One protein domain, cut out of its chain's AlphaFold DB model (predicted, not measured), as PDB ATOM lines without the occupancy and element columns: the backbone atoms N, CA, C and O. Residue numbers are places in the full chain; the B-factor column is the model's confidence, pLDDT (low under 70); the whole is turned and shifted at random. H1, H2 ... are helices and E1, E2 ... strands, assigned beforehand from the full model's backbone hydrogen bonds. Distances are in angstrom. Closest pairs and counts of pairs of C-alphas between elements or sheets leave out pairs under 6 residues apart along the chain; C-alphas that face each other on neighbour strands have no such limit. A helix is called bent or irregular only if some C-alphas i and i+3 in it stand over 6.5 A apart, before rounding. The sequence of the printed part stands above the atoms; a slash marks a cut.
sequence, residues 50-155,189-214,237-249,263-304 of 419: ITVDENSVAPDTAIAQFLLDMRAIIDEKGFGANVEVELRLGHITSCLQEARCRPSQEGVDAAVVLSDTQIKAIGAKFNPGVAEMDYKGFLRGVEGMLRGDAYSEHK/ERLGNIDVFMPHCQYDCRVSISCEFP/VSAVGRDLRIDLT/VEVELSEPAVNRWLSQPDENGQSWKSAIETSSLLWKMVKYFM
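AT A GLANCE: This is residues 50 to 155, 189 to 214, 237 to 249 and 263 to 304 of the 419 residues of the protein "Polynucleotide 5'-triphosphatase" of Peronospora effusa (UniProt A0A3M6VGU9). A strongly twisted antiparallel sheet of nine strands runs through the domain as a wall; H1 runs along E5 and E6, the long H5 crosses H1 and grazes the sheet, and H3 lies over E7 and E8 in another part of the sheet. E1, the strand nearest to the middle, bends sharply, and E3 pairs with it past the bend, with the small H2 close to E3 and E5. The 187 printed residues have five named helices and nine named strands, in the order H1 E1 E2 H2 E3 H3 E4 E5 E6 E7 E8 E9 H4 H5, a mixed class of helices and strands. The whole is compact, with a radius of gyration of the C-alphas of 16.7 A, and rounded, with spans of 43 by 39 by 30 A.

HOW THE PARTS SIT: H1, residues 59 to 77, is on the branched sheet over E5, residues 189 to 197, and E6, residues 204 to 212, at a height over the sheet of 8.7 A. It runs along the strands, at 11 degrees to E5 on the local plane; their closest C-alphas are those of Pro 59 and Val 196, 6.8 A. E1, residues 82 to 94, bends by 68 degrees at residue 89 and has antiparallel neighbours: E6 on one side, and on the other side E9, residues 263 to 267, and E3, residues 124 to 128. Within hydrogen-bond range are N 86 and O 208 of E1 and E6, 3.0 A, N 87 and O 265 of E1 and E9, 2.7 A, and N 93 and O 125 of E1 and E3, 2.8 A. The edge strand E2, residues 112 to 115, is antiparallel to E5, with N 114 and O 195 at 2.8 A. H2, residues 116 to 121, is on the sheet; its closest C-alphas with E5 are those of Asp 116 and Ile 194, 6.3 A. H3, residues 132 to 146, is over E7, residues 237 to 241, and E8, residues 244 to 249, slantwise at 36 degrees to E8 on the local plane; the closest C-alphas of H3 and E7 are those of Val 142 and Ala 239, 6.5 A. The edge strand E4, residues 151 to 155, is antiparallel to E7, with N 152 and O 240 at 2.9 A. E5 and E6 form a hairpin, with N 194 and O 207 at 2.9 A, and E7 and E8 another, with N 239 and O 246 at 2.9 A. E8 and E9 are antiparallel, with N 247 and O 264 at 2.8 A. H4, residues 269 to 276, on the same face as H1, stands up from the sheet at 43 degrees; the closest C-alphas of H4 and E1 are those of Val 272 and Val 83, 7.1 A. H4 and H5, residues 281 to 303, form a helical hairpin and touch at a steep tilt of 39 degrees, H5 with residues 285 to 292 alone; Trp 275 and Ser 288 have the closest C-alphas, 5.7 A. H5 touches H1 at a steep tilt of 58 degrees, opposite ways, closest at the C-alphas of Ala 289 and Ala 64, 4.8 A. It only grazes the sheet, with residues 292 to 300. Every O i to N i+4 pair is within hydrogen-bond range in H2 and H4; the counts are 13 of 15 in H1, 10 of 11 in H3 and 16 of 19 in H5.

IN THESE COORDINATES: H1 begins at C-alpha 59, (152.091, 214.856, 138.635), and is 25.8 A long; it is only just irregular, with C-alphas 69 and 72 at 6.9 A. E1 is 32.7 A long, H3 21.0 A, E5 24.2 A and E6 24.6 A. H5, 35.1 A long, is irregular, with C-alphas 282 and 285 at 8.2 A, and ends at C-alpha 303, (142.757, 218.624, 150.265).

THE WHOLE: The C-alphas farthest apart are those of Gly 80 and Glu 106, 48.0 A. Residues 156 to 188, 215 to 236 and 250 to 262 are not printed; the C-alpha gaps across these cuts are 24.8, 22.6 and 6.5 A. The link from E1 to E2, residues 95 to 111, is long. The mean pLDDT of the printed part is 89.3, with residues 52 to 57 and 105 to 110 under 70.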
ATOM      1  N   ILE A  50     165.265 222.977 144.996       79.62
ATOM      2  CA  ILE A  50     164.870 222.020 143.966       79.62
ATOM      3  C   ILE A  50     164.851 222.766 142.638       79.62
ATOM      4  O   ILE A  50     164.129 223.754 142.483       79.62
ATOM      5  N   THR A  51     165.683 222.310 141.704       70.94
ATOM      6  CA  THR A  51     165.684 222.821 140.337       70.94
ATOM      7  C   THR A  51     164.397 222.404 139.654       70.94
ATOM      8  O   THR A  51     164.068 221.221 139.622       70.94
ATOM      9  N   VAL A  52     163.680 223.379 139.111       62.59
ATOM     10  CA  VAL A  52     162.574 223.100 138.201       62.59
ATOM     11  C   VAL A  52     163.192 222.912 136.825       62.59
ATOM     12  O   VAL A  52     163.734 223.865 136.264       62.59
ATOM     13  N   ASP A  53     163.218 221.672 136.347       53.78
ATOM     14  CA  ASP A  53     163.693 221.370 135.003       53.78
ATOM     15  C   ASP A  53     162.557 221.508 133.975       53.78
ATOM     16  O   ASP A  53     161.367 221.444 134.293       53.78
ATOM     17  N   GLU A  54     162.930 221.723 132.714       46.38
ATOM     18  CA  GLU A  54     161.998 221.792 131.578       46.38
ATOM     19  C   GLU A  54     161.324 220.438 131.282       46.38
ATOM     20  O   GLU A  54     160.387 220.371 130.489       46.38
ATOM     21  N   ASN A  55     161.775 219.368 131.945       47.28
ATOM     22  CA  ASN A  55     161.227 218.021 131.845       47.28
ATOM     23  C   ASN A  55     160.192 217.728 132.941       47.28
ATOM     24  O   ASN A  55     159.767 216.578 133.064       47.28
ATOM     25  N   SER A  56     159.782 218.728 133.732       56.16
ATOM     26  CA  SER A  56     158.810 218.526 134.803       56.16
ATOM     27  C   SER A  56     157.473 218.058 134.225       56.16
ATOM     28  O   SER A  56     156.748 218.800 133.556       56.16
ATOM     29  N   VAL A  57     157.164 216.786 134.465       66.31
ATOM     30  CA  VAL A  57     155.937 216.130 134.010       66.31
ATOM     31  C   VAL A  57     154.801 216.468 134.971       66.31
ATOM     32  O   VAL A  57     154.996 216.562 136.185       66.31
ATOM     33  N   ALA A  58     153.585 216.612 134.441       73.88
ATOM     34  CA  ALA A  58     152.396 216.752 135.269       73.88
ATOM     35  C   ALA A  58     152.307 215.604 136.304       73.88
ATOM     36  O   ALA A  58     152.475 214.442 135.922       73.88
ATOM     37  N   PRO A  59     152.024 215.882 137.593       84.25
ATOM     38  CA  PRO A  59     152.091 214.856 138.635       84.25
ATOM     39  C   PRO A  59     151.216 213.626 138.381       84.25
ATOM     40  O   PRO A  59     151.656 212.509 138.613       84.25
ATOM     41  N   ASP A  60     150.010 213.804 137.842       81.75
ATOM     42  CA  ASP A  60     149.124 212.702 137.451       81.75
ATOM     43  C   ASP A  60     149.741 211.811 136.358       81.75
ATOM     44  O   ASP A  60     149.703 210.582 136.437       81.75
ATOM     45  N   THR A  61     150.363 212.415 135.356       79.94
ATOM     46  CA  THR A  61     151.031 211.699 134.267       79.94
ATOM     47  C   THR A  61     152.275 210.976 134.776       79.94
ATOM     48  O   THR A  61     152.506 209.824 134.418       79.94
ATOM     49  N   ALA A  62     153.038 211.608 135.668       85.56
ATOM     50  CA  ALA A  62     154.209 210.991 136.276       85.56
ATOM     51  C   ALA A  62     153.838 209.825 137.205       85.56
ATOM     52  O   ALA A  62     154.504 208.795 137.180       85.56
ATOM     53  N   ILE A  63     152.749 209.946 137.974       91.50
ATOM     54  CA  ILE A  63     152.203 208.837 138.767       91.50
ATOM     55  C   ILE A  63     151.761 207.702 137.838       91.50
ATOM     56  O   ILE A  63     152.107 206.557 138.098       91.50
ATOM     57  N   ALA A  64     151.061 207.991 136.737       89.81
ATOM     58  CA  ALA A  64     150.645 206.962 135.784       89.81
ATOM     59  C   ALA A  64     151.848 206.228 135.167       89.81
ATOM     60  O   ALA A  64     151.853 204.999 135.115       89.81
ATOM     61  N   GLN A  65     152.889 206.963 134.764       89.00
ATOM     62  CA  GLN A  65     154.129 206.371 134.259       89.00
ATOM     63  C   GLN A  65     154.818 205.516 135.328       89.00
ATOM     64  O   GLN A  65     155.178 204.377 135.057       89.00
ATOM     65  N   PHE A  66     154.924 206.023 136.559       94.06
ATOM     66  CA  PHE A  66     155.496 205.280 137.678       94.06
ATOM     67  C   PHE A  66     154.744 203.975 137.951       94.06
ATOM     68  O   PHE A  66     155.375 202.939 138.127       94.06
ATOM     69  N   LEU A  67     153.408 203.993 137.941       94.12
ATOM     70  CA  LEU A  67     152.607 202.778 138.079       94.12
ATOM     71  C   LEU A  67     152.993 201.755 136.999       94.12
ATOM     72  O   LEU A  67     153.287 200.604 137.316       94.12
ATOM     73  N   LEU A  68     153.063 202.175 135.736       91.88
ATOM     74  CA  LEU A  68     153.401 201.286 134.620       91.88
ATOM     75  C   LEU A  68     154.804 200.706 134.707       91.88
ATOM     76  O   LEU A  68     154.966 199.499 134.544       91.88
ATOM     77  N   ASP A  69     155.794 201.544 135.004       92.19
ATOM     78  CA  ASP A  69     157.191 201.126 135.128       92.19
ATOM     79  C   ASP A  69     157.362 200.076 136.235       92.19
ATOM     80  O   ASP A  69     158.216 199.192 136.151       92.19
ATOM     81  N   MET A  70     156.511 200.132 137.264       94.12
ATOM     82  CA  MET A  70     156.539 199.199 138.382       94.12
ATOM     83  C   MET A  70     155.878 197.847 138.087       94.12
ATOM     84  O   MET A  70     156.116 196.915 138.854       94.12
ATOM     85  N   ARG A  71     155.106 197.684 137.000       92.06
ATOM     86  CA  ARG A  71     154.391 196.422 136.704       92.06
ATOM     87  C   ARG A  71     155.320 195.215 136.645       92.06
ATOM     88  O   ARG A  71     155.078 194.236 137.336       92.06
ATOM     89  N   ALA A  72     156.420 195.315 135.900       90.38
ATOM     90  CA  ALA A  72     157.370 194.210 135.767       90.38
ATOM     91  C   ALA A  72     157.997 193.811 137.117       90.38
ATOM     92  O   ALA A  72     158.174 192.630 137.401       90.38
ATOM     93  N   ILE A  73     158.289 194.797 137.973       93.62
ATOM     94  CA  ILE A  73     158.847 194.567 139.314       93.62
ATOM     95  C   ILE A  73     157.794 193.935 140.233       93.62
ATOM     96  O   ILE A  73     158.118 193.058 141.033       93.62
ATOM     97  N   ILE A  74     156.535 194.371 140.125       94.06
ATOM     98  CA  ILE A  74     155.402 193.794 140.855       94.06
ATOM     99  C   ILE A  74     155.187 192.338 140.434       94.06
ATOM    100  O   ILE A  74     155.023 191.490 141.304       94.06
ATOM    101  N   ASP A  75     155.244 192.022 139.143       90.56
ATOM    102  CA  ASP A  75     155.080 190.649 138.656       90.56
ATOM    103  C   ASP A  75     156.213 189.728 139.145       90.56
ATOM    104  O   ASP A  75     155.975 188.572 139.491       90.56
ATOM    105  N   GLU A  76     157.445 190.245 139.230       91.25
ATOM    106  CA  GLU A  76     158.605 189.495 139.723       91.25
ATOM    107  C   GLU A  76     158.558 189.258 141.244       91.25
ATOM    108  O   GLU A  76     158.868 188.163 141.718       91.25
ATOM    109  N   LYS A  77     158.189 190.282 142.024       90.12
ATOM    110  CA  LYS A  77     158.324 190.279 143.494       90.12
ATOM    111  C   LYS A  77     157.019 190.113 144.266       90.12
ATOM    112  O   LYS A  77     157.044 189.765 145.443       90.12
ATOM    113  N   GLY A  78     155.885 190.374 143.630       87.06
ATOM    114  CA  GLY A  78     154.568 190.437 144.262       87.06
ATOM    115  C   GLY A  78     153.896 189.084 144.466       87.06
ATOM    116  O   GLY A  78     152.785 189.035 144.991       87.06
ATOM    117  N   PHE A  79     154.534 187.976 144.077       88.81
ATOM    118  CA  PHE A  79     153.940 186.652 144.224       88.81
ATOM    119  C   PHE A  79     153.588 186.348 145.689       88.81
ATOM    120  O   PHE A  79     154.455 186.252 146.560       88.81
ATOM    121  N   GLY A  80     152.292 186.163 145.954       87.12
ATOM    122  CA  GLY A  80     151.770 185.890 147.294       87.12
ATOM    123  C   GLY A  80     151.704 187.110 148.220       87.12
ATOM    124  O   GLY A  80     151.498 186.924 149.419       87.12
ATOM    125  N   ALA A  81     151.867 188.326 147.694       93.81
ATOM    126  CA  ALA A  81     151.678 189.579 148.416       93.81
ATOM    127  C   ALA A  81     150.440 190.332 147.915       93.81
ATOM    128  O   ALA A  81     150.038 190.196 146.760       93.81
ATOM    129  N   ASN A  82     149.868 191.166 148.781       95.06
ATOM    130  CA  ASN A  82     148.954 192.220 148.369       95.06
ATOM    131  C   ASN A  82     149.775 193.444 147.938       95.06
ATOM    132  O   ASN A  82     150.708 193.843 148.639       95.06
ATOM    133  N   VAL A  83     149.461 194.021 146.780       96.94
ATOM    134  CA  VAL A  83     150.150 195.212 146.278       96.94
ATOM    135  C   VAL A  83     149.433 196.438 146.820       96.94
ATOM    136  O   VAL A  83     148.291 196.713 146.469       96.94
ATOM    137  N   GLU A  84     150.124 197.191 147.660       97.38
ATOM    138  CA  GLU A  84     149.635 198.439 148.224       97.38
ATOM    139  C   GLU A  84     150.197 199.611 147.418       97.38
ATOM    140  O   GLU A  84     151.409 199.714 147.203       97.38
ATOM    141  N   VAL A  85     149.312 200.513 146.996       97.81
ATOM    142  CA  VAL A  85     149.680 201.786 146.376       97.81
ATOM    143  C   VAL A  85     149.134 202.909 147.245       97.81
ATOM    144  O   VAL A  85     147.921 203.105 147.336       97.81
ATOM    145  N   GLU A  86     150.042 203.659 147.861       97.50
ATOM    146  CA  GLU A  86     149.712 204.711 148.820       97.50
ATOM    147  C   GLU A  86     150.321 206.056 148.412       97.50
ATOM    148  O   GLU A  86     151.454 206.137 147.932       97.50
ATOM    149  N   LEU A  87     149.572 207.129 148.644       98.19
ATOM    150  CA  LEU A  87     150.020 208.509 148.588       98.19
ATOM    151  C   LEU A  87     150.060 209.071 150.006       98.19
ATOM    152  O   LEU A  87     149.067 209.027 150.723       98.19
ATOM    153  N   ARG A  88     151.188 209.653 150.406       98.12
ATOM    154  CA  ARG A  88     151.368 210.274 151.723       98.12
ATOM    155  C   ARG A  88     151.612 211.763 151.594       98.12
ATOM    156  O   ARG A  88     152.379 212.182 150.725       98.12
ATOM    157  N   LEU A  89     151.025 212.543 152.498       98.12
ATOM    158  CA  LEU A  89     151.349 213.960 152.651       98.12
ATOM    159  C   LEU A  89     152.537 214.145 153.598       98.12
ATOM    160  O   LEU A  89     152.677 213.438 154.600       98.12
ATOM    161  N   GLY A  90     153.407 215.095 153.270       97.44
ATOM    162  CA  GLY A  90     154.617 215.351 154.042       97.44
ATOM    163  C   GLY A  90     155.399 216.553 153.546       97.44
ATOM    164  O   GLY A  90     154.862 217.444 152.889       97.44
ATOM    165  N   HIS A  91     156.687 216.597 153.867       96.38
ATOM    166  CA  HIS A  91     157.606 217.621 153.375       96.38
ATOM    167  C   HIS A  91     158.843 216.989 152.756       96.38
ATOM    168  O   HIS A  91     159.466 216.109 153.355       96.38
ATOM    169  N   ILE A  92     159.265 217.508 151.606       95.19
ATOM    170  CA  ILE A  92     160.594 217.236 151.067       95.19
ATOM    171  C   ILE A  92     161.567 218.190 151.758       95.19
ATOM    172  O   ILE A  92     161.548 219.403 151.548       95.19
ATOM    173  N   THR A  93     162.409 217.648 152.628       93.81
ATOM    174  CA  THR A  93     163.322 218.409 153.489       93.81
ATOM    175  C   THR A  93     164.773 218.187 153.112       93.81
ATOM    176  O   THR A  93     165.155 217.095 152.699       93.81
ATOM    177  N   SER A  94     165.598 219.212 153.297       89.19
ATOM    178  CA  SER A  94     167.048 219.081 153.206       89.19
ATOM    179  C   SER A  94     167.567 218.196 154.337       89.19
ATOM    180  O   SER A  94     167.266 218.442 155.506       89.19
ATOM    181  N   CYS A  95     168.412 217.219 154.017       87.00
ATOM    182  CA  CYS A  95     169.098 216.407 155.020       87.00
ATOM    183  C   CYS A  95     170.082 217.225 155.869       87.00
ATOM    184  O   CYS A  95     170.364 216.840 156.997       87.00
ATOM    185  N   LEU A  96     170.593 218.346 155.345       83.00
ATOM    186  CA  LEU A  96     171.556 219.204 156.042       83.00
ATOM    187  C   LEU A  96     170.883 220.235 156.949       83.00
ATOM    188  O   LEU A  96     171.407 220.561 158.009       83.00
ATOM    189  N   GLN A  97     169.753 220.789 156.508       80.06
ATOM    190  CA  GLN A  97     169.102 221.917 157.183       80.06
ATOM    191  C   GLN A  97     167.850 221.513 157.962       80.06
ATOM    192  O   GLN A  97     167.307 222.343 158.685       80.06
ATOM    193  N   GLU A  98     167.357 220.286 157.763       85.00
ATOM    194  CA  GLU A  98     166.096 219.767 158.319       85.00
ATOM    195  C   GLU A  98     164.871 220.659 158.036       85.00
ATOM    196  O   GLU A  98     163.820 220.528 158.658       85.00
ATOM    197  N   ALA A  99     164.992 221.550 157.053       87.44
ATOM    198  CA  ALA A  99     163.953 222.463 156.609       87.44
ATOM    199  C   ALA A  99     163.388 222.007 155.262       87.44
ATOM    200  O   ALA A  99     164.094 221.383 154.462       87.44
ATOM    201  N   ARG A 100     162.120 222.348 154.995       91.81
ATOM    202  CA  ARG A 100     161.485 222.113 153.692       91.81
ATOM    203  C   ARG A 100     162.297 222.789 152.581       91.81
ATOM    204  O   ARG A 100     162.740 223.931 152.732       91.81
ATOM    205  N   CYS A 101     162.506 222.062 151.489       89.81
ATOM    206  CA  CYS A 101     163.199 222.567 150.312       89.81
ATOM    207  C   CYS A 101     162.415 223.725 149.678       89.81
ATOM    208  O   CYS A 101     161.210 223.874 149.885       89.81
ATOM    209  N   ARG A 102     163.111 224.563 148.910       84.44
ATOM    210  CA  ARG A 102     162.524 225.711 148.202       84.44
ATOM    211  C   ARG A 102     162.689 225.539 146.693       84.44
ATOM    212  O   ARG A 102     163.608 224.835 146.283       84.44
ATOM    213  N   PRO A 103     161.861 226.168 145.851       78.12
ATOM    214  CA  PRO A 103     162.154 226.219 144.423       78.12
ATOM    215  C   PRO A 103     163.474 226.975 144.176       78.12
ATOM    216  O   PRO A 103     163.821 227.895 144.918       78.12
ATOM    217  N   SER A 104     164.228 226.586 143.145       72.81
ATOM    218  CA  SER A 104     165.494 227.243 142.770       72.81
ATOM    219  C   SER A 104     165.328 228.639 142.174       72.81
ATOM    220  O   SER A 104     166.303 229.379 142.067       72.81
ATOM    221  N   GLN A 105     164.118 228.978 141.743       65.81
ATOM    222  CA  GLN A 105     163.766 230.247 141.120       65.81
ATOM    223  C   GLN A 105     162.497 230.784 141.796       65.81
ATOM    224  O   GLN A 105     161.549 230.033 142.028       65.81
ATOM    225  N   GLU A 106     162.485 232.073 142.135       59.78
ATOM    226  CA  GLU A 106     161.282 232.739 142.644       59.78
ATOM    227  C   GLU A 106     160.242 232.886 141.523       59.78
ATOM    228  O   GLU A 106     160.594 233.207 140.389       59.78
ATOM    229  N   GLY A 107     158.966 232.650 141.839       54.22
ATOM    230  CA  GLY A 107     157.869 232.695 140.861       54.22
ATOM    231  C   GLY A 107     157.819 231.500 139.907       54.22
ATOM    232  O   GLY A 107     157.150 231.571 138.877       54.22
ATOM    233  N   VAL A 108     158.556 230.424 140.208       59.25
ATOM    234  CA  VAL A 108     158.354 229.147 139.528       59.25
ATOM    235  C   VAL A 108     157.335 228.329 140.293       59.25
ATOM    236  O   VAL A 108     157.592 227.827 141.389       59.25
ATOM    237  N   ASP A 109     156.191 228.193 139.637       62.34
ATOM    238  CA  ASP A 109     154.947 227.772 140.261       62.34
ATOM    239  C   ASP A 109     154.600 226.292 139.998       62.34
ATOM    240  O   ASP A 109     153.522 225.796 140.330       62.34
ATOM    241  N   ALA A 110     155.529 225.561 139.376       67.44
ATOM    242  CA  ALA A 110     155.322 224.187 138.948       67.44
ATOM    243  C   ALA A 110     155.555 223.189 140.087       67.44
ATOM    244  O   ALA A 110     156.547 223.265 140.816       67.44
ATOM    245  N   ALA A 111     154.681 222.183 140.171       80.56
ATOM    246  CA  ALA A 111     155.031 220.957 140.869       80.56
ATOM    247  C   ALA A 111     156.206 220.271 140.152       80.56
ATOM    248  O   ALA A 111     156.278 220.294 138.921       80.56
ATOM    249  N   VAL A 112     157.115 219.665 140.915       83.81
ATOM    250  CA  VAL A 112     158.279 218.939 140.387       83.81
ATOM    251  C   VAL A 112     158.226 217.504 140.867       83.81
ATOM    252  O   VAL A 112     158.146 217.253 142.070       83.81
ATOM    253  N   VAL A 113     158.288 216.565 139.928       87.62
ATOM    254  CA  VAL A 113     158.319 215.139 140.247       87.62
ATOM    255  C   VAL A 113     159.766 214.670 140.331       87.62
ATOM    256  O   VAL A 113     160.565 214.899 139.429       87.62
ATOM    257  N   LEU A 114     160.102 214.025 141.440       88.88
ATOM    258  CA  LEU A 114     161.438 213.572 141.780       88.88
ATOM    259  C   LEU A 114     161.401 212.066 142.035       88.88
ATOM    260  O   LEU A 114     160.627 211.568 142.851       88.88
ATOM    261  N   SER A 115     162.273 211.334 141.357       89.38
ATOM    262  CA  SER A 115     162.598 209.954 141.716       89.38
ATOM    263  C   SER A 115     163.416 209.902 143.012       89.38
ATOM    264  O   SER A 115     164.051 210.879 143.421       89.38
ATOM    265  N   ASP A 116     163.466 208.728 143.643       88.44
ATOM    266  CA  ASP A 116     164.278 208.505 144.846       88.44
ATOM    267  C   ASP A 116     165.772 208.823 144.620       88.44
ATOM    268  O   ASP A 116     166.440 209.383 145.493       88.44
ATOM    269  N   THR A 117     166.300 208.542 143.422       88.00
ATOM    270  CA  THR A 117     167.684 208.880 143.058       88.00
ATOM    271  C   THR A 117     167.892 210.389 142.956       88.00
ATOM    272  O   THR A 117     168.898 210.889 143.463       88.00
ATOM    273  N   GLN A 118     166.941 211.131 142.379       88.50
ATOM    274  CA  GLN A 118     166.995 212.593 142.298       88.50
ATOM    275  C   GLN A 118     166.912 213.243 143.684       88.50
ATOM    276  O   GLN A 118     167.734 214.105 143.984       88.50
ATOM    277  N   ILE A 119     165.997 212.792 144.554       89.06
ATOM    278  CA  ILE A 119     165.899 213.272 145.946       89.06
ATOM    279  C   ILE A 119     167.224 213.082 146.693       89.06
ATOM    280  O   ILE A 119     167.718 214.009 147.341       89.06
ATOM    281  N   LYS A 120     167.833 211.897 146.580       88.50
ATOM    282  CA  LYS A 120     169.122 211.607 147.220       88.50
ATOM    283  C   LYS A 120     170.251 212.454 146.639       88.50
ATOM    284  O   LYS A 120     171.075 212.956 147.400       88.50
ATOM    285  N   ALA A 121     170.277 212.646 145.320       86.31
ATOM    286  CA  ALA A 121     171.303 213.434 144.638       86.31
ATOM    287  C   ALA A 121     171.313 214.903 145.087       86.31
ATOM    288  O   ALA A 121     172.383 215.493 145.221       86.31
ATOM    289  N   ILE A 122     170.144 215.480 145.384       85.06
ATOM    290  CA  ILE A 122     170.036 216.848 145.916       85.06
ATOM    291  C   ILE A 122     170.195 216.923 147.442       85.06
ATOM    292  O   ILE A 122     170.031 217.997 148.018       85.06
ATOM    293  N   GLY A 123     170.494 215.806 148.115       87.38
ATOM    294  CA  GLY A 123     170.636 215.759 149.570       87.38
ATOM    295  C   GLY A 123     169.334 216.062 150.313       87.38
ATOM    296  O   GLY A 123     169.366 216.686 151.376       87.38
ATOM    297  N   ALA A 124     168.192 215.659 149.752       92.44
ATOM    298  CA  ALA A 124     166.880 215.800 150.370       92.44
ATOM    299  C   ALA A 124     166.323 214.443 150.833       92.44
ATOM    300  O   ALA A 124     166.837 213.376 150.496       92.44
ATOM    301  N   LYS A 125     165.249 214.493 151.620       94.81
ATOM    302  CA  LYS A 125     164.449 213.341 152.045       94.81
ATOM    303  C   LYS A 125     162.990 213.744 152.217       94.81
ATOM    304  O   LYS A 125     162.700 214.877 152.605       94.81
ATOM    305  N   PHE A 126     162.079 212.808 151.996       96.38
ATOM    306  CA  PHE A 126     160.670 212.993 152.329       96.38
ATOM    307  C   PHE A 126     160.416 212.623 153.792       96.38
ATOM    308  O   PHE A 126     160.710 211.502 154.209       96.38
ATOM    309  N   ASN A 127     159.840 213.550 154.550       95.00
ATOM    310  CA  ASN A 127     159.359 213.302 155.903       95.00
ATOM    311  C   ASN A 127     157.826 213.237 155.865       95.00
ATOM    312  O   ASN A 127     157.204 214.269 155.592       95.00
ATOM    313  N   PRO A 128     157.211 212.065 156.111       95.12
ATOM    314  CA  PRO A 128     155.762 211.953 156.162       95.12
ATOM    315  C   PRO A 128     155.205 212.691 157.381       95.12
ATOM    316  O   PRO A 128     155.822 212.710 158.448       95.12
ATOM    317  N   GLY A 129     154.011 213.247 157.214       95.75
ATOM    318  CA  GLY A 129     153.236 213.842 158.288       95.75
ATOM    319  C   GLY A 129     152.923 215.321 158.087       95.75
ATOM    320  O   GLY A 129     153.552 216.026 157.299       95.75
ATOM    321  N   VAL A 130     151.918 215.777 158.825       97.31
ATOM    322  CA  VAL A 130     151.374 217.132 158.777       97.31
ATOM    323  C   VAL A 130     151.390 217.774 160.164       97.31
ATOM    324  O   VAL A 130     151.481 217.093 161.188       97.31
ATOM    325  N   ALA A 131     151.302 219.100 160.219       96.31
ATOM    326  CA  ALA A 131     151.143 219.811 161.478       96.31
ATOM    327  C   ALA A 131     149.779 219.490 162.116       96.31
ATOM    328  O   ALA A 131     148.774 219.339 161.424       96.31
ATOM    329  N   GLU A 132     149.717 219.456 163.451       95.75
ATOM    330  CA  GLU A 132     148.479 219.153 164.188       95.75
ATOM    331  C   GLU A 132     147.320 220.097 163.828       95.75
ATOM    332  O   GLU A 132     146.160 219.683 163.764       95.75
ATOM    333  N   MET A 133     147.618 221.381 163.606       94.31
ATOM    334  CA  MET A 133     146.593 222.361 163.235       94.31
ATOM    335  C   MET A 133     145.959 222.022 161.884       94.31
ATOM    336  O   MET A 133     144.733 222.061 161.764       94.31
ATOM    337  N   ASP A 134     146.777 221.628 160.911       95.62
ATOM    338  CA  ASP A 134     146.317 221.290 159.566       95.62
ATOM    339  C   ASP A 134     145.647 219.913 159.546       95.62
ATOM    340  O   ASP A 134     144.629 219.746 158.878       95.62
ATOM    341  N   TYR A 135     146.119 218.961 160.367       97.12
ATOM    342  CA  TYR A 135     145.479 217.654 160.588       97.12
ATOM    343  C   TYR A 135     143.982 217.780 160.893       97.12
ATOM    344  O   TYR A 135     143.161 217.059 160.329       97.12
ATOM    345  N   LYS A 136     143.596 218.754 161.731       95.19
ATOM    346  CA  LYS A 136     142.181 219.035 162.038       95.19
ATOM    347  C   LYS A 136     141.397 219.503 160.807       95.19
ATOM    348  O   LYS A 136     140.197 219.257 160.724       95.19
ATOM    349  N   GLY A 137     142.048 220.193 159.872       95.12
ATOM    350  CA  GLY A 137     141.476 220.562 158.578       95.12
ATOM    351  C   GLY A 137     141.202 219.342 157.704       95.12
ATOM    352  O   GLY A 137     140.079 219.190 157.225       95.12
ATOM    353  N   PHE A 138     142.178 218.439 157.570       96.56
ATOM    354  CA  PHE A 138     141.998 217.186 156.826       96.56
ATOM    355  C   PHE A 138     140.910 216.301 157.452       96.56
ATOM    356  O   PHE A 138     140.076 215.765 156.724       96.56
ATOM    357  N   LEU A 139     140.849 216.221 158.789       95.69
ATOM    358  CA  LEU A 139     139.799 215.494 159.511       95.69
ATOM    359  C   LEU A 139     138.399 216.011 159.162       95.69
ATOM    360  O   LEU A 139     137.535 215.214 158.815       95.69
ATOM    361  N   ARG A 140     138.188 217.335 159.162       95.31
ATOM    362  CA  ARG A 140     136.909 217.929 158.728       95.31
ATOM    363  C   ARG A 140     136.577 217.616 157.268       95.31
ATOM    364  O   ARG A 140     135.411 217.417 156.945       95.31
ATOM    365  N   GLY A 141     137.584 217.576 156.392       93.75
ATOM    366  CA  GLY A 141     137.403 217.161 154.999       93.75
ATOM    367  C   GLY A 141     136.890 215.723 154.905       93.75
ATOM    368  O   GLY A 141     135.874 215.471 154.262       93.75
ATOM    369  N   VAL A 142     137.521 214.798 155.631       95.25
ATOM    370  CA  VAL A 142     137.088 213.395 155.706       95.25
ATOM    371  C   VAL A 142     135.699 213.253 156.334       95.25
ATOM    372  O   VAL A 142     134.858 212.548 155.784       95.25
ATOM    373  N   GLU A 143     135.396 213.974 157.416       94.56
ATOM    374  CA  GLU A 143     134.044 214.027 157.991       94.56
ATOM    375  C   GLU A 143     133.006 214.508 156.967       94.56
ATOM    376  O   GLU A 143     131.895 213.985 156.921       94.56
ATOM    377  N   GLY A 144     133.359 215.482 156.123       93.50
ATOM    378  CA  GLY A 144     132.521 215.933 155.014       93.50
ATOM    379  C   GLY A 144     132.260 214.831 153.985       93.50
ATOM    380  O   GLY A 144     131.124 214.674 153.539       93.50
ATOM    381  N   MET A 145     133.276 214.032 153.652       92.94
ATOM    382  CA  MET A 145     133.148 212.891 152.735       92.94
ATOM    383  C   MET A 145     132.248 211.786 153.304       92.94
ATOM    384  O   MET A 145     131.442 211.221 152.569       92.94
ATOM    385  N   LEU A 146     132.345 211.523 154.610       94.44
ATOM    386  CA  LEU A 146     131.556 210.514 155.327       94.44
ATOM    387  C   LEU A 146     130.066 210.867 155.474       94.44
ATOM    388  O   LEU A 146     129.271 210.009 155.847       94.44
ATOM    389  N   ARG A 147     129.664 212.116 155.203       93.62
ATOM    390  CA  ARG A 147     128.241 212.511 155.202       93.62
ATOM    391  C   ARG A 147     127.484 212.019 153.972       93.62
ATOM    392  O   ARG A 147     126.257 212.001 154.002       93.62
ATOM    393  N   GLY A 148     128.190 211.709 152.887       91.06
ATOM    394  CA  GLY A 148     127.595 211.135 151.684       91.06
ATOM    395  C   GLY A 148     127.656 209.609 151.686       91.06
ATOM    396  O   GLY A 148     128.390 209.006 152.459       91.06
ATOM    397  N   ASP A 149     126.961 208.984 150.739       91.75
ATOM    398  CA  ASP A 149     126.878 207.516 150.641       91.75
ATOM    399  C   ASP A 149     128.106 206.861 149.973       91.75
ATOM    400  O   ASP A 149     128.156 205.647 149.782       91.75
ATOM    401  N   ALA A 150     129.097 207.657 149.560       92.38
ATOM    402  CA  ALA A 150     130.250 207.176 148.797       92.38
ATOM    403  C   ALA A 150     131.364 206.566 149.667       92.38
ATOM    404  O   ALA A 150     132.204 205.831 149.141       92.38
ATOM    405  N   TYR A 151     131.390 206.888 150.964       96.31
ATOM    406  CA  TYR A 151     132.430 206.467 151.900       96.31
ATOM    407  C   TYR A 151     131.818 205.946 153.198       96.31
ATOM    408  O   TYR A 151     130.782 206.421 153.651       96.31
ATOM    409  N   SER A 152     132.504 204.990 153.817       96.88
ATOM    410  CA  SER A 152     132.167 204.435 155.127       96.88
ATOM    411  C   SER A 152     133.283 204.712 156.135       96.88
ATOM    412  O   SER A 152     134.458 204.769 155.769       96.88
ATOM    413  N   GLU A 153     132.921 204.922 157.401       96.69
ATOM    414  CA  GLU A 153     133.893 205.155 158.471       96.69
ATOM    415  C   GLU A 153     134.492 203.824 158.948       96.69
ATOM    416  O   GLU A 153     133.761 202.879 159.251       96.69
ATOM    417  N   HIS A 154     135.816 203.770 159.080       95.88
ATOM    418  CA  HIS A 154     136.528 202.662 159.713       95.88
ATOM    419  C   HIS A 154     137.534 203.192 160.740       95.88
ATOM    420  O   HIS A 154     138.354 204.060 160.432       95.88
ATOM    421  N   LYS A 155     137.472 202.677 161.973       94.56
ATOM    422  CA  LYS A 155     138.352 203.076 163.081       94.56
ATOM    423  C   LYS A 155     139.225 201.912 163.502       94.56
ATOM    424  O   LYS A 155     138.729 200.812 163.720       94.56
ATOM    425  N   GLU A 189     157.569 194.960 151.956       94.69
ATOM    426  CA  GLU A 189     158.671 195.326 151.066       94.69
ATOM    427  C   GLU A 189     158.261 196.529 150.215       94.69
ATOM    428  O   GLU A 189     157.336 196.440 149.415       94.69
ATOM    429  N   ARG A 190     158.946 197.667 150.369       94.56
ATOM    430  CA  ARG A 190     158.739 198.817 149.480       94.56
ATOM    431  C   ARG A 190     159.441 198.551 148.153       94.56
ATOM    432  O   ARG A 190     160.659 198.391 148.136       94.56
ATOM    433  N   LEU A 191     158.682 198.556 147.063       95.75
ATOM    434  CA  LEU A 191     159.214 198.331 145.722       95.75
ATOM    435  C   LEU A 191     159.787 199.616 145.117       95.75
ATOM    436  O   LEU A 191     160.837 199.587 144.482       95.75
ATOM    437  N   GLY A 192     159.116 200.749 145.334       95.44
ATOM    438  CA  GLY A 192     159.542 202.036 144.795       95.44
ATOM    439  C   GLY A 192     158.693 203.202 145.281       95.44
ATOM    440  O   GLY A 192     157.644 203.017 145.906       95.44
ATOM    441  N   ASN A 193     159.158 204.414 144.988       96.94
ATOM    442  CA  ASN A 193     158.416 205.644 145.221       96.94
ATOM    443  C   ASN A 193     158.812 206.746 144.237       96.94
ATOM    444  O   ASN A 193     159.944 206.790 143.751       96.94
ATOM    445  N   ILE A 194     157.886 207.679 144.051       95.75
ATOM    446  CA  ILE A 194     158.127 208.999 143.477       95.75
ATOM    447  C   ILE A 194     157.643 210.066 144.453       95.75
ATOM    448  O   ILE A 194     156.733 209.844 145.255       95.75
ATOM    449  N   ASP A 195     158.256 211.232 144.378       95.25
ATOM    450  CA  ASP A 195     157.973 212.372 145.230       95.25
ATOM    451  C   ASP A 195     157.535 213.557 144.376       95.25
ATOM    452  O   ASP A 195     158.080 213.795 143.305       95.25
ATOM    453  N   VAL A 196     156.548 214.309 144.844       92.69
ATOM    454  CA  VAL A 196     156.002 215.475 144.151       92.69
ATOM    455  C   VAL A 196     156.198 216.688 145.046       92.69
ATOM    456  O   VAL A 196     155.481 216.877 146.031       92.69
ATOM    457  N   PHE A 197     157.188 217.504 144.700       90.88
ATOM    458  CA  PHE A 197     157.426 218.800 145.318       90.88
ATOM    459  C   PHE A 197     156.380 219.803 144.832       90.88
ATOM    460  O   PHE A 197     156.197 219.951 143.626       90.88
ATOM    461  N   MET A 198     155.703 220.497 145.748       88.44
ATOM    462  CA  MET A 198     154.607 221.413 145.417       88.44
ATOM    463  C   MET A 198     154.795 222.779 146.092       88.44
ATOM    464  O   MET A 198     154.352 222.972 147.229       88.44
ATOM    465  N   PRO A 199     155.409 223.764 145.410       82.38
ATOM    466  CA  PRO A 199     155.805 225.028 146.034       82.38
ATOM    467  C   PRO A 199     154.629 225.879 146.561       82.38
ATOM    468  O   PRO A 199     154.808 226.593 147.545       82.38
ATOM    469  N   HIS A 200     153.425 225.771 145.981       79.94
ATOM    470  CA  HIS A 200     152.220 226.500 146.436       79.94
ATOM    471  C   HIS A 200     151.372 225.766 147.466       79.94
ATOM    472  O   HIS A 200     150.398 226.316 147.991       79.94
ATOM    473  N   CYS A 201     151.707 224.513 147.738       87.56
ATOM    474  CA  CYS A 201     151.021 223.728 148.743       87.56
ATOM    475  C   CYS A 201     151.780 223.819 150.059       87.56
ATOM    476  O   CYS A 201     153.001 223.977 150.095       87.56
ATOM    477  N   GLN A 202     151.049 223.696 151.163       89.69
ATOM    478  CA  GLN A 202     151.662 223.587 152.486       89.69
ATOM    479  C   GLN A 202     152.502 222.310 152.600       89.69
ATOM    480  O   GLN A 202     153.544 222.330 153.246       89.69
ATOM    481  N   TYR A 203     152.077 221.246 151.916       95.81
ATOM    482  CA  TYR A 203     152.698 219.929 151.923       95.81
ATOM    483  C   TYR A 203     153.110 219.501 150.514       95.81
ATOM    484  O   TYR A 203     152.596 220.005 149.521       95.81
ATOM    485  N   ASP A 204     154.041 218.561 150.469       95.44
ATOM    486  CA  ASP A 204     154.465 217.794 149.304       95.44
ATOM    487  C   ASP A 204     153.822 216.395 149.381       95.44
ATOM    488  O   ASP A 204     153.283 216.008 150.426       95.44
ATOM    489  N   CYS A 205     153.906 215.611 148.305       95.94
ATOM    490  CA  CYS A 205     153.359 214.251 148.274       95.94
ATOM    491  C   CYS A 205     154.433 213.212 147.961       95.94
ATOM    492  O   CYS A 205     155.349 213.477 147.190       95.94
ATOM    493  N   ARG A 206     154.264 211.996 148.478       97.62
ATOM    494  CA  ARG A 206     154.992 210.802 148.031       97.62
ATOM    495  C   ARG A 206     153.997 209.751 147.593       97.62
ATOM    496  O   ARG A 206     153.109 209.434 148.374       97.62
ATOM    497  N   VAL A 207     154.179 209.179 146.410       97.75
ATOM    498  CA  VAL A 207     153.470 207.963 145.995       97.75
ATOM    499  C   VAL A 207     154.433 206.796 146.105       97.75
ATOM    500  O   VAL A 207     155.540 206.859 145.574       97.75
ATOM    501  N   SER A 208     154.038 205.741 146.807       97.62
ATOM    502  CA  SER A 208     154.844 204.536 146.969       97.62
ATOM    503  C   SER A 208     154.050 203.276 146.684       97.62
ATOM    504  O   SER A 208     152.854 203.212 146.956       97.62
ATOM    505  N   ILE A 209     154.758 202.272 146.170       97.94
ATOM    506  CA  ILE A 209     154.229 200.926 145.960       97.94
ATOM    507  C   ILE A 209     154.975 199.971 146.881       97.94
ATOM    508  O   ILE A 209     156.213 199.968 146.914       97.94
ATOM    509  N   SER A 210     154.224 199.159 147.615       97.12
ATOM    510  CA  SER A 210     154.760 198.141 148.511       97.12
ATOM    511  C   SER A 210     154.065 196.800 148.295       97.12
ATOM    512  O   SER A 210     152.890 196.748 147.953       97.12
ATOM    513  N   CYS A 211     154.778 195.708 148.541       96.81
ATOM    514  CA  CYS A 211     154.202 194.379 148.687       96.81
ATOM    515  C   CYS A 211     153.993 194.085 150.173       96.81
ATOM    516  O   CYS A 211     154.957 194.019 150.942       96.81
ATOM    517  N   GLU A 212     152.739 193.904 150.576       95.44
ATOM    518  CA  GLU A 212     152.358 193.459 151.912       95.44
ATOM    519  C   GLU A 212     152.052 191.960 151.893       95.44
ATOM    520  O   GLU A 212     151.059 191.506 151.324       95.44
ATOM    521  N   PHE A 213     152.911 191.164 152.523       94.31
ATOM    522  CA  PHE A 213     152.683 189.726 152.628       94.31
ATOM    523  C   PHE A 213     151.652 189.415 153.723       94.31
ATOM    524  O   PHE A 213     151.602 190.134 154.729       94.31
ATOM    525  N   PRO A 214     150.871 188.325 153.572       92.69
ATOM    526  CA  PRO A 214     149.878 187.914 154.553       92.69
ATOM    527  C   PRO A 214     150.447 187.844 155.967       92.69
ATOM    528  O   PRO A 214     151.559 187.344 156.178       92.69
ATOM    529  N   VAL A 237     141.532 206.984 161.907       96.50
ATOM    530  CA  VAL A 237     140.199 207.170 161.338       96.50
ATOM    531  C   VAL A 237     140.334 207.104 159.826       96.50
ATOM    532  O   VAL A 237     141.139 207.824 159.242       96.50
ATOM    533  N   SER A 238     139.555 206.231 159.201       97.06
ATOM    534  CA  SER A 238     139.608 205.982 157.764       97.06
ATOM    535  C   SER A 238     138.258 206.292 157.126       97.06
ATOM    536  O   SER A 238     137.223 205.885 157.657       97.06
ATOM    537  N   ALA A 239     138.264 206.953 155.971       97.75
ATOM    538  CA  ALA A 239     137.131 206.955 155.053       97.75
ATOM    539  C   ALA A 239     137.387 205.943 153.940       97.75
ATOM    540  O   ALA A 239     138.273 206.129 153.107       97.75
ATOM    541  N   VAL A 240     136.601 204.871 153.930       97.56
ATOM    542  CA  VAL A 240     136.739 203.753 152.995       97.56
ATOM    543  C   VAL A 240     135.672 203.877 151.918       97.56
ATOM    544  O   VAL A 240     134.479 203.730 152.193       97.56
ATOM    545  N   GLY A 241     136.105 204.187 150.700       95.50
ATOM    546  CA  GLY A 241     135.269 204.246 149.507       95.50
ATOM    547  C   GLY A 241     135.475 203.028 148.610       95.50
ATOM    548  O   GLY A 241     136.177 202.078 148.950       95.50
ATOM    549  N   ARG A 242     134.862 203.062 147.422       94.62
ATOM    550  CA  ARG A 242     134.939 201.956 146.452       94.62
ATOM    551  C   ARG A 242     136.361 201.710 145.938       94.62
ATOM    552  O   ARG A 242     136.835 200.577 145.947       94.62
ATOM    553  N   ASP A 243     137.004 202.758 145.433       95.38
ATOM    554  CA  ASP A 243     138.308 202.656 144.765       95.38
ATOM    555  C   ASP A 243     139.449 203.279 145.597       95.38
ATOM    556  O   ASP A 243     140.618 203.097 145.270       95.38
ATOM    557  N   LEU A 244     139.125 203.995 146.680       96.50
ATOM    558  CA  LEU A 244     140.081 204.713 147.526       96.50
ATOM    559  C   LEU A 244     139.755 204.552 149.009       96.50
ATOM    560  O   LEU A 244     138.586 204.495 149.395       96.50
ATOM    561  N   ARG A 245     140.797 204.598 149.829       97.25
ATOM    562  CA  ARG A 245     140.747 204.713 151.283       97.25
ATOM    563  C   ARG A 245     141.576 205.926 151.708       97.25
ATOM    564  O   ARG A 245     142.682 206.114 151.219       97.25
ATOM    565  N   ILE A 246     141.034 206.773 152.578       98.00
ATOM    566  CA  ILE A 246     141.746 207.928 153.137       98.00
ATOM    567  C   ILE A 246     141.968 207.672 154.618       98.00
ATOM    568  O   ILE A 246     140.994 207.588 155.363       98.00
ATOM    569  N   ASP A 247     143.226 207.603 155.031       97.88
ATOM    570  CA  ASP A 247     143.639 207.304 156.395       97.88
ATOM    571  C   ASP A 247     144.200 208.550 157.079       97.88
ATOM    572  O   ASP A 247     145.197 209.142 156.662       97.88
ATOM    573  N   LEU A 248     143.564 208.928 158.183       98.00
ATOM    574  CA  LEU A 248     144.025 209.948 159.115       98.00
ATOM    575  C   LEU A 248     144.535 209.240 160.361       98.00
ATOM    576  O   LEU A 248     143.749 208.696 161.139       98.00
ATOM    577  N   THR A 249     145.854 209.226 160.539       97.94
ATOM    578  CA  THR A 249     146.489 208.470 161.620       97.94
ATOM    579  C   THR A 249     147.207 209.405 162.582       97.94
ATOM    580  O   THR A 249     148.156 210.097 162.216       97.94
ATOM    581  N   VAL A 263     148.590 211.680 157.029       98.25
ATOM    582  CA  VAL A 263     147.475 211.695 156.078       98.25
ATOM    583  C   VAL A 263     147.903 210.858 154.881       98.25
ATOM    584  O   VAL A 263     148.874 211.203 154.197       98.25
ATOM    585  N   GLU A 264     147.201 209.754 154.663       98.31
ATOM    586  CA  GLU A 264     147.496 208.775 153.620       98.31
ATOM    587  C   GLU A 264     146.249 208.580 152.740       98.31
ATOM    588  O   GLU A 264     145.115 208.621 153.216       98.31
ATOM    589  N   VAL A 265     146.452 208.407 151.439       98.00
ATOM    590  CA  VAL A 265     145.417 208.046 150.468       98.00
ATOM    591  C   VAL A 265     145.875 206.770 149.786       98.00
ATOM    592  O   VAL A 265     146.894 206.760 149.104       98.00
ATOM    593  N   GLU A 266     145.125 205.698 149.957       97.69
ATOM    594  CA  GLU A 266     145.445 204.366 149.466       97.69
ATOM    595  C   GLU A 266     144.436 203.953 148.393       97.69
ATOM    596  O   GLU A 266     143.241 204.251 148.489       97.69
ATOM    597  N   LEU A 267     144.903 203.267 147.353       97.19
ATOM    598  CA  LEU A 267     144.008 202.605 146.408       97.19
ATOM    599  C   LEU A 267     143.462 201.325 147.029       97.19
ATOM    600  O   LEU A 267     144.207 200.548 147.615       97.19
ATOM    601  N   SER A 268     142.165 201.077 146.862       95.75
ATOM    602  CA  SER A 268     141.585 199.827 147.348       95.75
ATOM    603  C   SER A 268     142.173 198.630 146.595       95.75
ATOM    604  O   SER A 268     142.462 198.713 145.398       95.75
ATOM    605  N   GLU A 269     142.300 197.484 147.267       94.19
ATOM    606  CA  GLU A 269     142.776 196.240 146.645       94.19
ATOM    607  C   GLU A 269     142.026 195.906 145.330       94.19
ATOM    608  O   GLU A 269     142.679 195.605 144.327       94.19
ATOM    609  N   PRO A 270     140.682 196.040 145.234       93.75
ATOM    610  CA  PRO A 270     139.978 195.867 143.964       93.75
ATOM    611  C   PRO A 270     140.402 196.841 142.857       93.75
ATOM    612  O   PRO A 270     140.355 196.473 141.681       93.75
ATOM    613  N   ALA A 271     140.768 198.081 143.190       94.12
ATOM    614  CA  ALA A 271     141.238 199.063 142.216       94.12
ATOM    615  C   ALA A 271     142.645 198.710 141.709       94.12
ATOM    616  O   ALA A 271     142.873 198.726 140.498       94.12
ATOM    617  N   VAL A 272     143.548 198.309 142.610       94.75
ATOM    618  CA  VAL A 272     144.902 197.857 142.252       94.75
ATOM    619  C   VAL A 272     144.841 196.605 141.377       94.75
ATOM    620  O   VAL A 272     145.433 196.581 140.300       94.75
ATOM    621  N   ASN A 273     144.051 195.601 141.764       92.69
ATOM    622  CA  ASN A 273     143.892 194.368 140.988       92.69
ATOM    623  C   ASN A 273     143.304 194.627 139.594       92.69
ATOM    624  O   ASN A 273     143.762 194.044 138.613       92.69
ATOM    625  N   ARG A 274     142.322 195.536 139.481       92.06
ATOM    626  CA  ARG A 274     141.738 195.936 138.188       92.06
ATOM    627  C   ARG A 274     142.776 196.574 137.270       92.06
ATOM    628  O   ARG A 274     142.726 196.340 136.063       92.06
ATOM    629  N   TRP A 275     143.675 197.376 137.835       92.06
ATOM    630  CA  TRP A 275     144.776 197.992 137.106       92.06
ATOM    631  C   TRP A 275     145.812 196.951 136.662       92.06
ATOM    632  O   TRP A 275     146.122 196.873 135.473       92.06
ATOM    633  N   LEU A 276     146.276 196.095 137.574       91.56
ATOM    634  CA  LEU A 276     147.274 195.062 137.275       91.56
ATOM    635  C   LEU A 276     146.774 194.011 136.274       91.56
ATOM    636  O   LEU A 276     147.579 193.461 135.525       91.56
ATOM    637  N   SER A 277     145.463 193.758 136.204       90.88
ATOM    638  CA  SER A 277     144.889 192.788 135.263       90.88
ATOM    639  C   SER A 277     144.798 193.281 133.814       90.88
ATOM    640  O   SER A 277     144.431 192.499 132.939       90.88
ATOM    641  N   GLN A 278     145.054 194.565 133.538       89.06
ATOM    642  CA  GLN A 278     144.901 195.093 132.179       89.06
ATOM    643  C   GLN A 278     146.030 194.620 131.258       89.06
ATOM    644  O   GLN A 278     147.203 194.696 131.637       89.06
ATOM    645  N   PRO A 279     145.722 194.187 130.025       84.88
ATOM    646  CA  PRO A 279     146.757 193.836 129.066       84.88
ATOM    647  C   PRO A 279     147.530 195.085 128.617       84.88
ATOM    648  O   PRO A 279     146.991 196.193 128.550       84.88
ATOM    649  N   ASP A 280     148.798 194.898 128.247       80.00
ATOM    650  CA  ASP A 280     149.607 195.945 127.600       80.00
ATOM    651  C   ASP A 280     149.238 196.145 126.113       80.00
ATOM    652  O   ASP A 280     149.807 196.984 125.415       80.00
ATOM    653  N   GLU A 281     148.236 195.417 125.616       79.06
ATOM    654  CA  GLU A 281     147.717 195.555 124.259       79.06
ATOM    655  C   GLU A 281     146.890 196.837 124.085       79.06
ATOM    656  O   GLU A 281     146.097 197.231 124.945       79.06
ATOM    657  N   ASN A 282     147.041 197.485 122.926       73.12
ATOM    658  CA  ASN A 282     146.239 198.643 122.508       73.12
ATOM    659  C   ASN A 282     146.225 199.819 123.512       73.12
ATOM    660  O   ASN A 282     145.272 200.596 123.541       73.12
ATOM    661  N   GLY A 283     147.259 199.949 124.353       75.06
ATOM    662  CA  GLY A 283     147.379 201.032 125.336       75.06
ATOM    663  C   GLY A 283     146.398 200.954 126.514       75.06
ATOM    664  O   GLY A 283     146.238 201.944 127.230       75.06
ATOM    665  N   GLN A 284     145.738 199.811 126.741       80.25
ATOM    666  CA  GLN A 284     144.778 199.647 127.845       80.25
ATOM    667  C   GLN A 284     145.437 199.779 129.222       80.25
ATOM    668  O   GLN A 284     144.921 200.487 130.085       80.25
ATOM    669  N   SER A 285     146.611 199.177 129.394       82.19
ATOM    670  CA  SER A 285     147.474 199.351 130.563       82.19
ATOM    671  C   SER A 285     147.752 200.827 130.888       82.19
ATOM    672  O   SER A 285     147.488 201.280 132.003       82.19
ATOM    673  N   TRP A 286     148.163 201.619 129.886       80.56
ATOM    674  CA  TRP A 286     148.394 203.062 130.037       80.56
ATOM    675  C   TRP A 286     147.123 203.818 130.438       80.56
ATOM    676  O   TRP A 286     147.134 204.619 131.373       80.56
ATOM    677  N   LYS A 287     145.995 203.528 129.779       80.06
ATOM    678  CA  LYS A 287     144.706 204.140 130.117       80.06
ATOM    679  C   LYS A 287     144.299 203.844 131.563       80.06
ATOM    680  O   LYS A 287     143.885 204.752 132.278       80.06
ATOM    681  N   SER A 288     144.455 202.600 132.008       86.44
ATOM    682  CA  SER A 288     144.126 202.222 133.379       86.44
ATOM    683  C   SER A 288     145.064 202.860 134.396       86.44
ATOM    684  O   SER A 288     144.593 203.276 135.449       86.44
ATOM    685  N   ALA A 289     146.356 202.994 134.092       87.06
ATOM    686  CA  ALA A 289     147.289 203.702 134.962       87.06
ATOM    687  C   ALA A 289     146.926 205.190 135.106       87.06
ATOM    688  O   ALA A 289     147.003 205.730 136.210       87.06
ATOM    689  N   ILE A 290     146.462 205.845 134.033       83.25
ATOM    690  CA  ILE A 290     145.933 207.218 134.102       83.25
ATOM    691  C   ILE A 290     144.696 207.293 134.995       83.25
ATOM    692  O   ILE A 290     144.605 208.195 135.829       83.25
ATOM    693  N   GLU A 291     143.733 206.387 134.819       85.50
ATOM    694  CA  GLU A 291     142.507 206.371 135.625       85.50
ATOM    695  C   GLU A 291     142.845 206.202 137.114       85.50
ATOM    696  O   GLU A 291     142.400 206.996 137.945       85.50
ATOM    697  N   THR A 292     143.716 205.245 137.433       89.06
ATOM    698  CA  THR A 292     144.214 204.974 138.785       89.06
ATOM    699  C   THR A 292     144.969 206.166 139.379       89.06
ATOM    700  O   THR A 292     144.694 206.586 140.503       89.06
ATOM    701  N   SER A 293     145.874 206.773 138.611       90.12
ATOM    702  CA  SER A 293     146.589 207.988 139.010       90.12
ATOM    703  C   SER A 293     145.636 209.155 139.294       90.12
ATOM    704  O   SER A 293     145.772 209.867 140.294       90.12
ATOM    705  N   SER A 294     144.613 209.320 138.453       87.44
ATOM    706  CA  SER A 294     143.626 210.393 138.584       87.44
ATOM    707  C   SER A 294     142.827 210.285 139.884       87.44
ATOM    708  O   SER A 294     142.477 211.315 140.459       87.44
ATOM    709  N   LEU A 295     142.566 209.068 140.376       91.06
ATOM    710  CA  LEU A 295     141.923 208.847 141.675       91.06
ATOM    711  C   LEU A 295     142.768 209.430 142.815       91.06
ATOM    712  O   LEU A 295     142.262 210.239 143.598       91.06
ATOM    713  N   LEU A 296     144.061 209.088 142.864       93.38
ATOM    714  CA  LEU A 296     144.997 209.609 143.866       93.38
ATOM    715  C   LEU A 296     145.119 211.135 143.770       93.38
ATOM    716  O   LEU A 296     144.950 211.852 144.759       93.38
ATOM    717  N   TRP A 297     145.357 211.654 142.564       91.31
ATOM    718  CA  TRP A 297     145.592 213.081 142.354       91.31
ATOM    719  C   TRP A 297     144.351 213.942 142.625       91.31
ATOM    720  O   TRP A 297     144.460 215.072 143.103       91.31
ATOM    721  N   LYS A 298     143.144 213.405 142.402       90.00
ATOM    722  CA  LYS A 298     141.893 214.083 142.770       90.00
ATOM    723  C   LYS A 298     141.802 214.331 144.277       90.00
ATOM    724  O   LYS A 298     141.314 215.388 144.670       90.00
ATOM    725  N   MET A 299     142.286 213.408 145.111       92.44
ATOM    726  CA  MET A 299     142.317 213.611 146.565       92.44
ATOM    727  C   MET A 299     143.335 214.679 146.965       92.44
ATOM    728  O   MET A 299     143.044 215.508 147.825       92.44
ATOM    729  N   VAL A 300     144.485 214.740 146.285       92.44
ATOM    730  CA  VAL A 300     145.451 215.835 146.473       92.44
ATOM    731  C   VAL A 300     144.804 217.183 146.154       92.44
ATOM    732  O   VAL A 300     144.887 218.094 146.970       92.44
ATOM    733  N   LYS A 301     144.091 217.306 145.027       88.56
ATOM    734  CA  LYS A 301     143.365 218.539 144.664       88.56
ATOM    735  C   LYS A 301     142.251 218.889 145.651       88.56
ATOM    736  O   LYS A 301     142.043 220.065 145.922       88.56
ATOM    737  N   TYR A 302     141.557 217.890 146.195       90.38
ATOM    738  CA  TYR A 302     140.513 218.101 147.198       90.38
ATOM    739  C   TYR A 302     141.075 218.713 148.487       90.38
ATOM    740  O   TYR A 302     140.551 219.709 148.979       90.38
ATOM    741  N   PHE A 303     142.166 218.153 149.012       91.00
ATOM    742  CA  PHE A 303     142.757 218.624 150.265       91.00
ATOM    743  C   PHE A 303     143.711 219.815 150.097       91.00
ATOM    744  O   PHE A 303     143.905 220.596 151.026       91.00
ATOM    745  N   MET A 304     144.314 219.962 148.919       90.50
ATOM    746  CA  MET A 304     145.249 221.030 148.576       90.50
ATOM    747  C   MET A 304     144.875 221.629 147.210       90.50
ATOM    748  O   MET A 304     145.497 221.294 146.198       90.50
TER     749      MET A 304